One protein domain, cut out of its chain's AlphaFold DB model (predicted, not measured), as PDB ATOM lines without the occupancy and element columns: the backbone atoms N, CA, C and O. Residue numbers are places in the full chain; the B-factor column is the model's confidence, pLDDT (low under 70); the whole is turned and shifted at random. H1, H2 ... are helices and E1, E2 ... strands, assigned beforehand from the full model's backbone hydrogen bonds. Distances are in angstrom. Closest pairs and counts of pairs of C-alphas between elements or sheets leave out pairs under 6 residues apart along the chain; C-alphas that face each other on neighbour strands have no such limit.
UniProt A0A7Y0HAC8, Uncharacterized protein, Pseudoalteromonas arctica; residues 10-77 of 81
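This is residues 10 to 77 of the 81 residues of an uncharacterized protein of Pseudoalteromonas arctica (UniProt A0A7Y0HAC8). A strongly twisted wall of three antiparallel strands, E1, E2 and E3, has the long helix H3 slanting over one face, while the other face has no named helix over it. H3 reaches past the sheet to one end of the domain, where H2 packs on it and the short H1 packs on H2. The printed part has 68 residues with three named helices and three named strands, in the order H1, H2, E1, E2, E3, H3 along the chain, and the sheet's order is E1, E2, E3, antiparallel throughout. The class is mixed, helices and strands; the whole is compact, with a radius of gyration of the C-alphas of 12.1 A, yet elongated in outline, spanning 36 by 22 by 20 A.

E1 is residues 30 to 37, 19.6 A long from first to last C-alpha, and bends by 64 degrees at residue 34. E2, residues 40 to 47, is 22.2 A long, and E3, residues 50 to 56, is 16.6 A long. E1 begins at C-alpha 30, (17.633, 32.229, -28.044). H3, residues 60 to 76, is 24.1 A long and ends at C-alpha 76, (24.305, 18.610, -38.387). H2 is residues 18 to 27, 14.4 A long. H1 is residues 10 to 14, 6.1 A long, with C-alpha 10 at (26.142, 22.409, -16.606).

The strands form a meander, each the antiparallel neighbour of the one before, with E1 and E3 as edge strands. In the hairpin of E1 and E2, at 151 degrees, N 33 and O 44 are 2.8 A apart, within hydrogen-bond range. In the hairpin of E2 and E3, at 140 degrees, N 45 and O 54 are 2.9 A apart, also within range. H3 is on the sheet at a height of 7.4 A, in two layers, a helix on one face of a sheet. It lies over E2 and E3, and only just not over E1, on which 2 of its 17 C-alphas fall. It runs slantwise to the strands, at 51 degrees to E2 on the local plane. The closest C-alphas of E3 and H3 are those of Ser 56 and Thr 63, 5.4 A apart. H2 touches H3 at a steep tilt of 41 degrees, opposite ways, with the C-alphas of Ala 19 and Ala 75 closest at 3.8 A. H2 only grazes the sheet, with its residues 25 to 27. H1 touches H2, the C-alphas of Leu 12 and Gln 21 being closest at 5.5 A, and is apart from H3. In H1, H2 and H3 every O i to N i+4 pair is within hydrogen-bond range.

The two C-alphas farthest apart are those of Lys 14 and Leu 39, 36.2 A. The printed part has no cut, and the five links between its named elements are tight. The mean pLDDT of the printed part is 86.2, and residue 77 alone is under 70.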
ATOM      1  N   LYS A  10      25.670  23.763 -16.956       85.44
ATOM      2  CA  LYS A  10      26.142  22.409 -16.606       85.44
ATOM      3  C   LYS A  10      25.718  21.365 -17.637       85.44
ATOM      4  O   LYS A  10      26.512  20.488 -17.945       85.44
ATOM      5  N   THR A  11      24.501  21.467 -18.170       85.44
ATOM      6  CA  THR A  11      24.001  20.562 -19.213       85.44
ATOM      7  C   THR A  11      24.745  20.784 -20.522       85.44
ATOM      8  O   THR A  11      25.228  19.817 -21.097       85.44
ATOM      9  N   LEU A  12      24.946  22.043 -20.928       85.38
ATOM     10  CA  LEU A  12      25.734  22.382 -22.116       85.38
ATOM     11  C   LEU A  12      27.132  21.746 -22.065       85.38
ATOM     12  O   LEU A  12      27.504  21.000 -22.960       85.38
ATOM     13  N   PHE A  13      27.883  21.973 -20.984       83.31
ATOM     14  CA  PHE A  13      29.240  21.432 -20.826       83.31
ATOM     15  C   PHE A  13      29.280  19.919 -20.538       83.31
ATOM     16  O   PHE A  13      30.358  19.329 -20.535       83.31
ATOM     17  N   LYS A  14      28.130  19.277 -20.290       87.56
ATOM     18  CA  LYS A  14      28.027  17.817 -20.149       87.56
ATOM     19  C   LYS A  14      28.026  17.115 -21.508       87.56
ATOM     20  O   LYS A  14      28.452  15.964 -21.588       87.56
ATOM     21  N   HIS A  15      27.558  17.795 -22.551       84.19
ATOM     22  CA  HIS A  15      27.599  17.294 -23.919       84.19
ATOM     23  C   HIS A  15      29.035  17.307 -24.443       84.19
ATOM     24  O   HIS A  15      29.729  18.325 -24.356       84.19
ATOM     25  N   LYS A  16      29.485  16.162 -24.969       78.75
ATOM     26  CA  LYS A  16      30.876  15.975 -25.406       78.75
ATOM     27  C   LYS A  16      31.124  16.527 -26.803       78.75
ATOM     28  O   LYS A  16      32.249  16.925 -27.090       78.75
ATOM     29  N   THR A  17      30.102  16.547 -27.657       84.25
ATOM     30  CA  THR A  17      30.227  17.022 -29.036       84.25
ATOM     31  C   THR A  17      29.603  18.402 -29.203       84.25
ATOM     32  O   THR A  17      28.631  18.765 -28.534       84.25
ATOM     33  N   LEU A  18      30.170  19.188 -30.122       83.12
ATOM     34  CA  LEU A  18      29.635  20.504 -30.478       83.12
ATOM     35  C   LEU A  18      28.214  20.397 -31.040       83.12
ATOM     36  O   LEU A  18      27.397  21.284 -30.807       83.12
ATOM     37  N   ALA A  19      27.892  19.295 -31.715       84.31
ATOM     38  CA  ALA A  19      26.565  19.066 -32.258       84.31
ATOM     39  C   ALA A  19      25.514  18.837 -31.168       84.31
ATOM     40  O   ALA A  19      24.440  19.434 -31.217       84.31
ATOM     41  N   GLU A  20      25.819  18.038 -30.144       86.56
ATOM     42  CA  GLU A  20      24.935  17.881 -28.988       86.56
ATOM     43  C   GLU A  20      24.731  19.209 -28.244       86.56
ATOM     44  O   GLU A  20      23.603  19.561 -27.889       86.56
ATOM     45  N   GLN A  21      25.808  19.981 -28.062       87.06
ATOM     46  CA  GLN A  21      25.737  21.322 -27.480       87.06
ATOM     47  C   GLN A  21      24.829  22.235 -28.309       87.06
ATOM     48  O   GLN A  21      23.952  22.902 -27.758       87.06
ATOM     49  N   ALA A  22      24.981  22.225 -29.631       87.19
ATOM     50  CA  ALA A  22      24.174  23.031 -30.531       87.19
ATOM     51  C   ALA A  22      22.694  22.609 -30.531       87.19
ATOM     52  O   ALA A  22      21.815  23.470 -30.467       87.19
ATOM     53  N   ARG A  23      22.395  21.302 -30.499       86.50
ATOM     54  CA  ARG A  23      21.023  20.775 -30.346       86.50
ATOM     55  C   ARG A  23      20.389  21.199 -29.026       86.50
ATOM     56  O   ARG A  23      19.226  21.599 -29.011       86.50
ATOM     57  N   TYR A  24      21.144  21.156 -27.930       88.69
ATOM     58  CA  TYR A  24      20.666  21.628 -26.633       88.69
ATOM     59  C   TYR A  24      20.353  23.132 -26.657       88.69
ATOM     60  O   TYR A  24      19.283  23.554 -26.215       88.69
ATOM     61  N   LEU A  25      21.244  23.940 -27.241       87.44
ATOM     62  CA  LEU A  25      21.048  25.383 -27.408       87.44
ATOM     63  C   LEU A  25      19.840  25.715 -28.300       87.44
ATOM     64  O   LEU A  25      19.134  26.674 -28.006       87.44
ATOM     65  N   LEU A  26      19.556  24.910 -29.332       87.25
ATOM     66  CA  LEU A  26      18.356  25.050 -30.174       87.25
ATOM     67  C   LEU A  26      17.048  24.821 -29.412       87.25
ATOM     68  O   LEU A  26      16.030  25.416 -29.762       87.25
ATOM     69  N   GLY A  27      17.062  23.962 -28.390       86.38
ATOM     70  CA  GLY A  27      15.917  23.763 -27.497       86.38
ATOM     71  C   GLY A  27      15.735  24.895 -26.481       86.38
ATOM     72  O   GLY A  27      14.647  25.074 -25.932       86.38
ATOM     73  N   CYS A  28      16.783  25.682 -26.238       88.88
ATOM     74  CA  CYS A  28      16.750  26.808 -25.316       88.88
ATOM     75  C   CYS A  28      16.190  28.072 -25.982       88.88
ATOM     76  O   CYS A  28      16.158  28.223 -27.204       88.88
ATOM     77  N   LYS A  29      15.758  29.035 -25.161       88.12
ATOM     78  CA  LYS A  29      15.312  30.339 -25.663       88.12
ATOM     79  C   LYS A  29      16.517  31.163 -26.126       88.12
ATOM     80  O   LYS A  29      17.280  31.663 -25.302       88.12
ATOM     81  N   ILE A  30      16.647  31.330 -27.438       88.88
ATOM     82  CA  ILE A  30      17.633  32.229 -28.044       88.88
ATOM     83  C   ILE A  30      17.070  33.651 -28.006       88.88
ATOM     84  O   ILE A  30      15.969  33.917 -28.492       88.88
ATOM     85  N   THR A  31      17.822  34.565 -27.414       89.62
ATOM     86  CA  THR A  31      17.526  35.996 -27.367       89.62
ATOM     87  C   THR A  31      18.649  36.775 -28.040       89.62
ATOM     88  O   THR A  31      19.637  36.207 -28.505       89.62
ATOM     89  N   THR A  32      18.501  38.092 -28.125       91.62
ATOM     90  CA  THR A  32      19.571  38.959 -28.618       91.62
ATOM     91  C   THR A  32      19.993  39.935 -27.542       91.62
ATOM     92  O   THR A  32      19.244  40.228 -26.608       91.62
ATOM     93  N   ARG A  33      21.222  40.416 -27.659       90.00
ATOM     94  CA  ARG A  33      21.775  41.461 -26.815       90.00
ATOM     95  C   ARG A  33      22.420  42.510 -27.706       90.00
ATOM     96  O   ARG A  33      23.028  42.178 -28.717       90.00
ATOM     97  N   LYS A  34      22.338  43.772 -27.294       88.38
ATOM     98  CA  LYS A  34      23.114  44.852 -27.907       88.38
ATOM     99  C   LYS A  34      24.605  44.603 -27.672       88.38
ATOM    100  O   LYS A  34      25.040  44.504 -26.525       88.38
ATOM    101  N   ALA A  35      25.350  44.497 -28.757       87.25
ATOM    102  CA  ALA A  35      26.796  44.373 -28.794       87.25
ATOM    103  C   ALA A  35      27.369  45.487 -29.678       87.25
ATOM    104  O   ALA A  35      26.635  46.208 -30.351       87.25
ATOM    105  N   VAL A  36      28.685  45.649 -29.674       83.94
ATOM    106  CA  VAL A  36      29.372  46.578 -30.574       83.94
ATOM    107  C   VAL A  36      30.444  45.776 -31.286       83.94
ATOM    108  O   VAL A  36      31.274  45.145 -30.631       83.94
ATOM    109  N   GLN A  37      30.395  45.752 -32.615       79.75
ATOM    110  CA  GLN A  37      31.417  45.103 -33.427       79.75
ATOM    111  C   GLN A  37      32.291  46.202 -34.034       79.75
ATOM    112  O   GLN A  37      31.861  46.944 -34.914       79.75
ATOM    113  N   GLY A  38      33.508  46.355 -33.509       81.50
ATOM    114  CA  GLY A  38      34.382  47.475 -33.865       81.50
ATOM    115  C   GLY A  38      33.840  48.802 -33.327       81.50
ATOM    116  O   GLY A  38      33.906  49.046 -32.126       81.50
ATOM    117  N   LEU A  39      33.313  49.647 -34.218       81.88
ATOM    118  CA  LEU A  39      32.739  50.962 -33.895       81.88
ATOM    119  C   LEU A  39      31.220  51.034 -34.131       81.88
ATOM    120  O   LEU A  39      30.609  52.058 -33.832       81.88
ATOM    121  N   GLU A  40      30.601  49.966 -34.644       84.62
ATOM    122  CA  GLU A  40      29.186  49.966 -35.022       84.62
ATOM    123  C   GLU A  40      28.320  49.169 -34.029       84.62
ATOM    124  O   GLU A  40      28.679  48.043 -33.647       84.62
ATOM    125  N   PRO A  41      27.164  49.711 -33.598       84.88
ATOM    126  CA  PRO A  41      26.229  48.990 -32.744       84.88
ATOM    127  C   PRO A  41      25.589  47.835 -33.521       84.88
ATOM    128  O   PRO A  41      25.041  48.015 -34.603       84.88
ATOM    129  N   CYS A  42      25.642  46.641 -32.944       88.94
ATOM    130  CA  CYS A  42      25.132  45.407 -33.530       88.94
ATOM    131  C   CYS A  42      24.289  44.635 -32.507       88.94
ATOM    132  O   CYS A  42      24.269  44.937 -31.311       88.94
ATOM    133  N   LEU A  43      23.618  43.584 -32.958       90.31
ATOM    134  CA  LEU A  43      22.982  42.600 -32.097       90.31
ATOM    135  C   LEU A  43      23.786  41.307 -32.116       90.31
ATOM    136  O   LEU A  43      24.129  40.782 -33.173       90.31
ATOM    137  N   GLN A  44      24.073  40.788 -30.932       91.50
ATOM    138  CA  GLN A  44      24.670  39.479 -30.738       91.50
ATOM    139  C   GLN A  44      23.601  38.504 -30.262       91.50
ATOM    140  O   GLN A  44      22.806  38.822 -29.374       91.50
ATOM    141  N   ALA A  45      23.588  37.305 -30.833       91.75
ATOM    142  CA  ALA A  45      22.724  36.242 -30.351       91.75
ATOM    143  C   ALA A  45      23.253  35.664 -29.036       91.75
ATOM    144  O   ALA A  45      24.443  35.386 -28.888       91.75
ATOM    145  N   VAL A  46      22.356  35.456 -28.081       90.88
ATOM    146  CA  VAL A  46      22.692  34.904 -26.770       90.88
ATOM    147  C   VAL A  46      21.651  33.871 -26.360       90.88
ATOM    148  O   VAL A  46      20.474  33.977 -26.694       90.88
ATOM    149  N   VAL A  47      22.081  32.859 -25.622       89.56
ATOM    150  CA  VAL A  47      21.208  31.866 -25.001       89.56
ATOM    151  C   VAL A  47      21.353  32.024 -23.502       89.56
ATOM    152  O   VAL A  47      22.303  31.520 -22.908       89.56
ATOM    153  N   SER A  48      20.417  32.753 -22.891       86.19
ATOM    154  CA  SER A  48      20.518  33.157 -21.486       86.19
ATOM    155  C   SER A  48      21.849  33.896 -21.225       86.19
ATOM    156  O   SER A  48      22.021  35.003 -21.728       86.19
ATOM    157  N   ASP A  49      22.802  33.289 -20.513       83.62
ATOM    158  CA  ASP A  49      24.133  33.857 -20.226       83.62
ATOM    159  C   ASP A  49      25.211  33.477 -21.267       83.62
ATOM    160  O   ASP A  49      26.322  34.006 -21.261       83.62
ATOM    161  N   PHE A  50      24.910  32.561 -22.190       85.56
ATOM    162  CA  PHE A  50      25.869  32.090 -23.184       85.56
ATOM    163  C   PHE A  50      25.839  32.941 -24.451       85.56
ATOM    164  O   PHE A  50      24.800  33.096 -25.089       85.56
ATOM    165  N   GLN A  51      26.992  33.468 -24.847       87.88
ATOM    166  CA  GLN A  51      27.124  34.310 -26.029       87.88
ATOM    167  C   GLN A  51      27.454  33.463 -27.256       87.88
ATOM    168  O   GLN A  51      28.456  32.750 -27.270       87.88
ATOM    169  N   LEU A  52      26.623  33.551 -28.295       86.69
ATOM    170  CA  LEU A  52      26.907  32.901 -29.568       86.69
ATOM    171  C   LEU A  52      27.826  33.804 -30.406       86.69
ATOM    172  O   LEU A  52      27.700  35.034 -30.353       86.69
ATOM    173  N   PRO A  53      28.717  33.229 -31.232       85.25
ATOM    174  CA  PRO A  53      29.568  33.977 -32.160       85.25
ATOM    175  C   PRO A  53      28.779  34.457 -33.394       85.25
ATOM    176  O   PRO A  53      29.287  34.459 -34.512       85.25
ATOM    177  N   VAL A  54      27.515  34.840 -33.207       87.38
ATOM    178  CA  VAL A  54      26.610  35.279 -34.265       87.38
ATOM    179  C   VAL A  54      26.224  36.721 -33.996       87.38
ATOM    180  O   VAL A  54      25.560  37.027 -33.004       87.38
ATOM    181  N   TYR A  55      26.635  37.585 -34.916       88.38
ATOM    182  CA  TYR A  55      26.374  39.015 -34.884       88.38
ATOM    183  C   TYR A  55      25.552  39.403 -36.110       88.38
ATOM    184  O   TYR A  55      25.722  38.851 -37.202       88.38
ATOM    185  N   SER A  56      24.648  40.358 -35.939       85.19
ATOM    186  CA  SER A  56      23.920  40.965 -37.044       85.19
ATOM    187  C   SER A  56      23.716  42.448 -36.775       85.19
ATOM    188  O   SER A  56      23.390  42.844 -35.661       85.19
ATOM    189  N   GLN A  57      23.871  43.260 -37.815       82.25
ATOM    190  CA  GLN A  57      23.482  44.674 -37.802       82.25
ATOM    191  C   GLN A  57      21.981  44.873 -38.090       82.25
ATOM    192  O   GLN A  57      21.466  45.976 -37.952       82.25
ATOM    193  N   GLY A  58      21.273  43.810 -38.500       73.81
ATOM    194  CA  GLY A  58      19.822  43.827 -38.715       73.81
ATOM    195  C   GLY A  58      19.012  43.656 -37.424       73.81
ATOM    196  O   GLY A  58      19.557  43.662 -36.325       73.81
ATOM    197  N   ASP A  59      17.703  43.441 -37.558       84.38
ATOM    198  CA  ASP A  59      16.784  43.265 -36.427       84.38
ATOM    199  C   ASP A  59      17.076  42.040 -35.544       84.38
ATOM    200  O   ASP A  59      17.716  41.056 -35.942       84.38
ATOM    201  N   GLU A  60      16.476  42.041 -34.350       85.88
ATOM    202  CA  GLU A  60      16.535  40.925 -33.403       85.88
ATOM    203  C   GLU A  60      16.085  39.607 -34.044       85.88
ATOM    204  O   GLU A  60      16.721  38.570 -33.867       85.88
ATOM    205  N   LYS A  61      15.023  39.648 -34.859       87.19
ATOM    206  CA  LYS A  61      14.502  38.463 -35.556       87.19
ATOM    207  C   LYS A  61      15.522  37.857 -36.514       87.19
ATOM    208  O   LYS A  61      15.681  36.640 -36.525       87.19
ATOM    209  N   GLN A  62      16.223  38.687 -37.288       87.69
ATOM    210  CA  GLN A  62      17.245  38.206 -38.221       87.69
ATOM    211  C   GLN A  62      18.431  37.601 -37.467       87.69
ATOM    212  O   GLN A  62      18.950  36.557 -37.852       87.69
ATOM    213  N   THR A  63      18.826  38.232 -36.362       89.81
ATOM    214  CA  THR A  63      19.901  37.747 -35.489       89.81
ATOM    215  C   THR A  63      19.554  36.385 -34.889       89.81
ATOM    216  O   THR A  63      20.366  35.464 -34.944       89.81
ATOM    217  N   ILE A  64      18.324  36.217 -34.389       90.00
ATOM    218  CA  ILE A  64      17.837  34.932 -33.870       90.00
ATOM    219  C   ILE A  64      17.787  33.887 -34.986       90.00
ATOM    220  O   ILE A  64      18.240  32.767 -34.782       90.00
ATOM    221  N   GLN A  65      17.286  34.229 -36.176       89.88
ATOM    222  CA  GLN A  65      17.250  33.297 -37.308       89.88
ATOM    223  C   GLN A  65      18.650  32.838 -37.723       89.88
ATOM    224  O   GLN A  65      18.861  31.639 -37.893       89.88
ATOM    225  N   LYS A  66      19.615  33.761 -37.820       90.00
ATOM    226  CA  LYS A  66      21.023  33.426 -38.079       90.00
ATOM    227  C   LYS A  66      21.595  32.524 -36.993       90.00
ATOM    228  O   LYS A  66      22.282  31.565 -37.309       90.00
ATOM    229  N   ALA A  67      21.285  32.798 -35.730       90.75
ATOM    230  CA  ALA A  67      21.739  31.977 -34.614       90.75
ATOM    231  C   ALA A  67      21.158  30.564 -34.659       90.75
ATOM    232  O   ALA A  67      21.881  29.592 -34.472       90.75
ATOM    233  N   VAL A  68      19.865  30.442 -34.964       90.19
ATOM    234  CA  VAL A  68      19.196  29.151 -35.156       90.19
ATOM    235  C   VAL A  68      19.815  28.390 -36.326       90.19
ATOM    236  O   VAL A  68      20.049  27.194 -36.199       90.19
ATOM    237  N   LEU A  69      20.082  29.052 -37.452       89.94
ATOM    238  CA  LEU A  69      20.732  28.427 -38.607       89.94
ATOM    239  C   LEU A  69      22.139  27.953 -38.260       89.94
ATOM    240  O   LEU A  69      22.418  26.773 -38.422       89.94
ATOM    241  N   TRP A  70      22.961  28.821 -37.671       89.88
ATOM    242  CA  TRP A  70      24.317  28.488 -37.242       89.88
ATOM    243  C   TRP A  70      24.328  27.279 -36.301       89.88
ATOM    244  O   TRP A  70      25.087  26.335 -36.502       89.88
ATOM    245  N   LEU A  71      23.433  27.256 -35.308       89.19
ATOM    246  CA  LEU A  71      23.299  26.117 -34.403       89.19
ATOM    247  C   LEU A  71      22.811  24.854 -35.124       89.19
ATOM    248  O   LEU A  71      23.284  23.768 -34.811       89.19
ATOM    249  N   LYS A  72      21.884  24.963 -36.082       88.81
ATOM    250  CA  LYS A  72      21.428  23.816 -36.886       88.81
ATOM    251  C   LYS A  72      22.542  23.250 -37.751       88.81
ATOM    252  O   LYS A  72      22.656  22.035 -37.834       88.81
ATOM    253  N   GLU A  73      23.355  24.110 -38.355       88.19
ATOM    254  CA  GLU A  73      24.525  23.694 -39.121       88.19
ATOM    255  C   GLU A  73      25.468  22.913 -38.213       88.19
ATOM    256  O   GLU A  73      25.676  21.735 -38.464       88.19
ATOM    257  N   HIS A  74      25.886  23.484 -37.079       84.12
ATOM    258  CA  HIS A  74      26.792  22.819 -36.131       84.12
ATOM    259  C   HIS A  74      26.195  21.546 -35.507       84.12
ATOM    260  O   HIS A  74      26.927  20.613 -35.188       84.12
ATOM    261  N   ALA A  75      24.870  21.483 -35.346       83.38
ATOM    262  CA  ALA A  75      24.138  20.291 -34.911       83.38
ATOM    263  C   ALA A  75      24.099  19.166 -35.963       83.38
ATOM    264  O   ALA A  75      23.842  18.010 -35.601       83.38
ATOM    265  N   SER A  76      24.308  19.513 -37.235       75.62
ATOM    266  CA  SER A  76      24.305  18.610 -38.387       75.62
ATOM    267  C   SER A  76      25.706  18.325 -38.939       75.62
ATOM    268  O   SER A  76      25.875  17.298 -39.586       75.62
ATOM    269  N   THR A  77      26.723  19.148 -38.649       64.31
ATOM    270  CA  THR A  77      28.128  18.944 -39.074       64.31
ATOM    271  C   THR A  77      28.806  17.725 -38.415       64.31
ATOM    272  O   THR A  77      30.000  17.517 -38.568       64.31
TER     273      THR A  77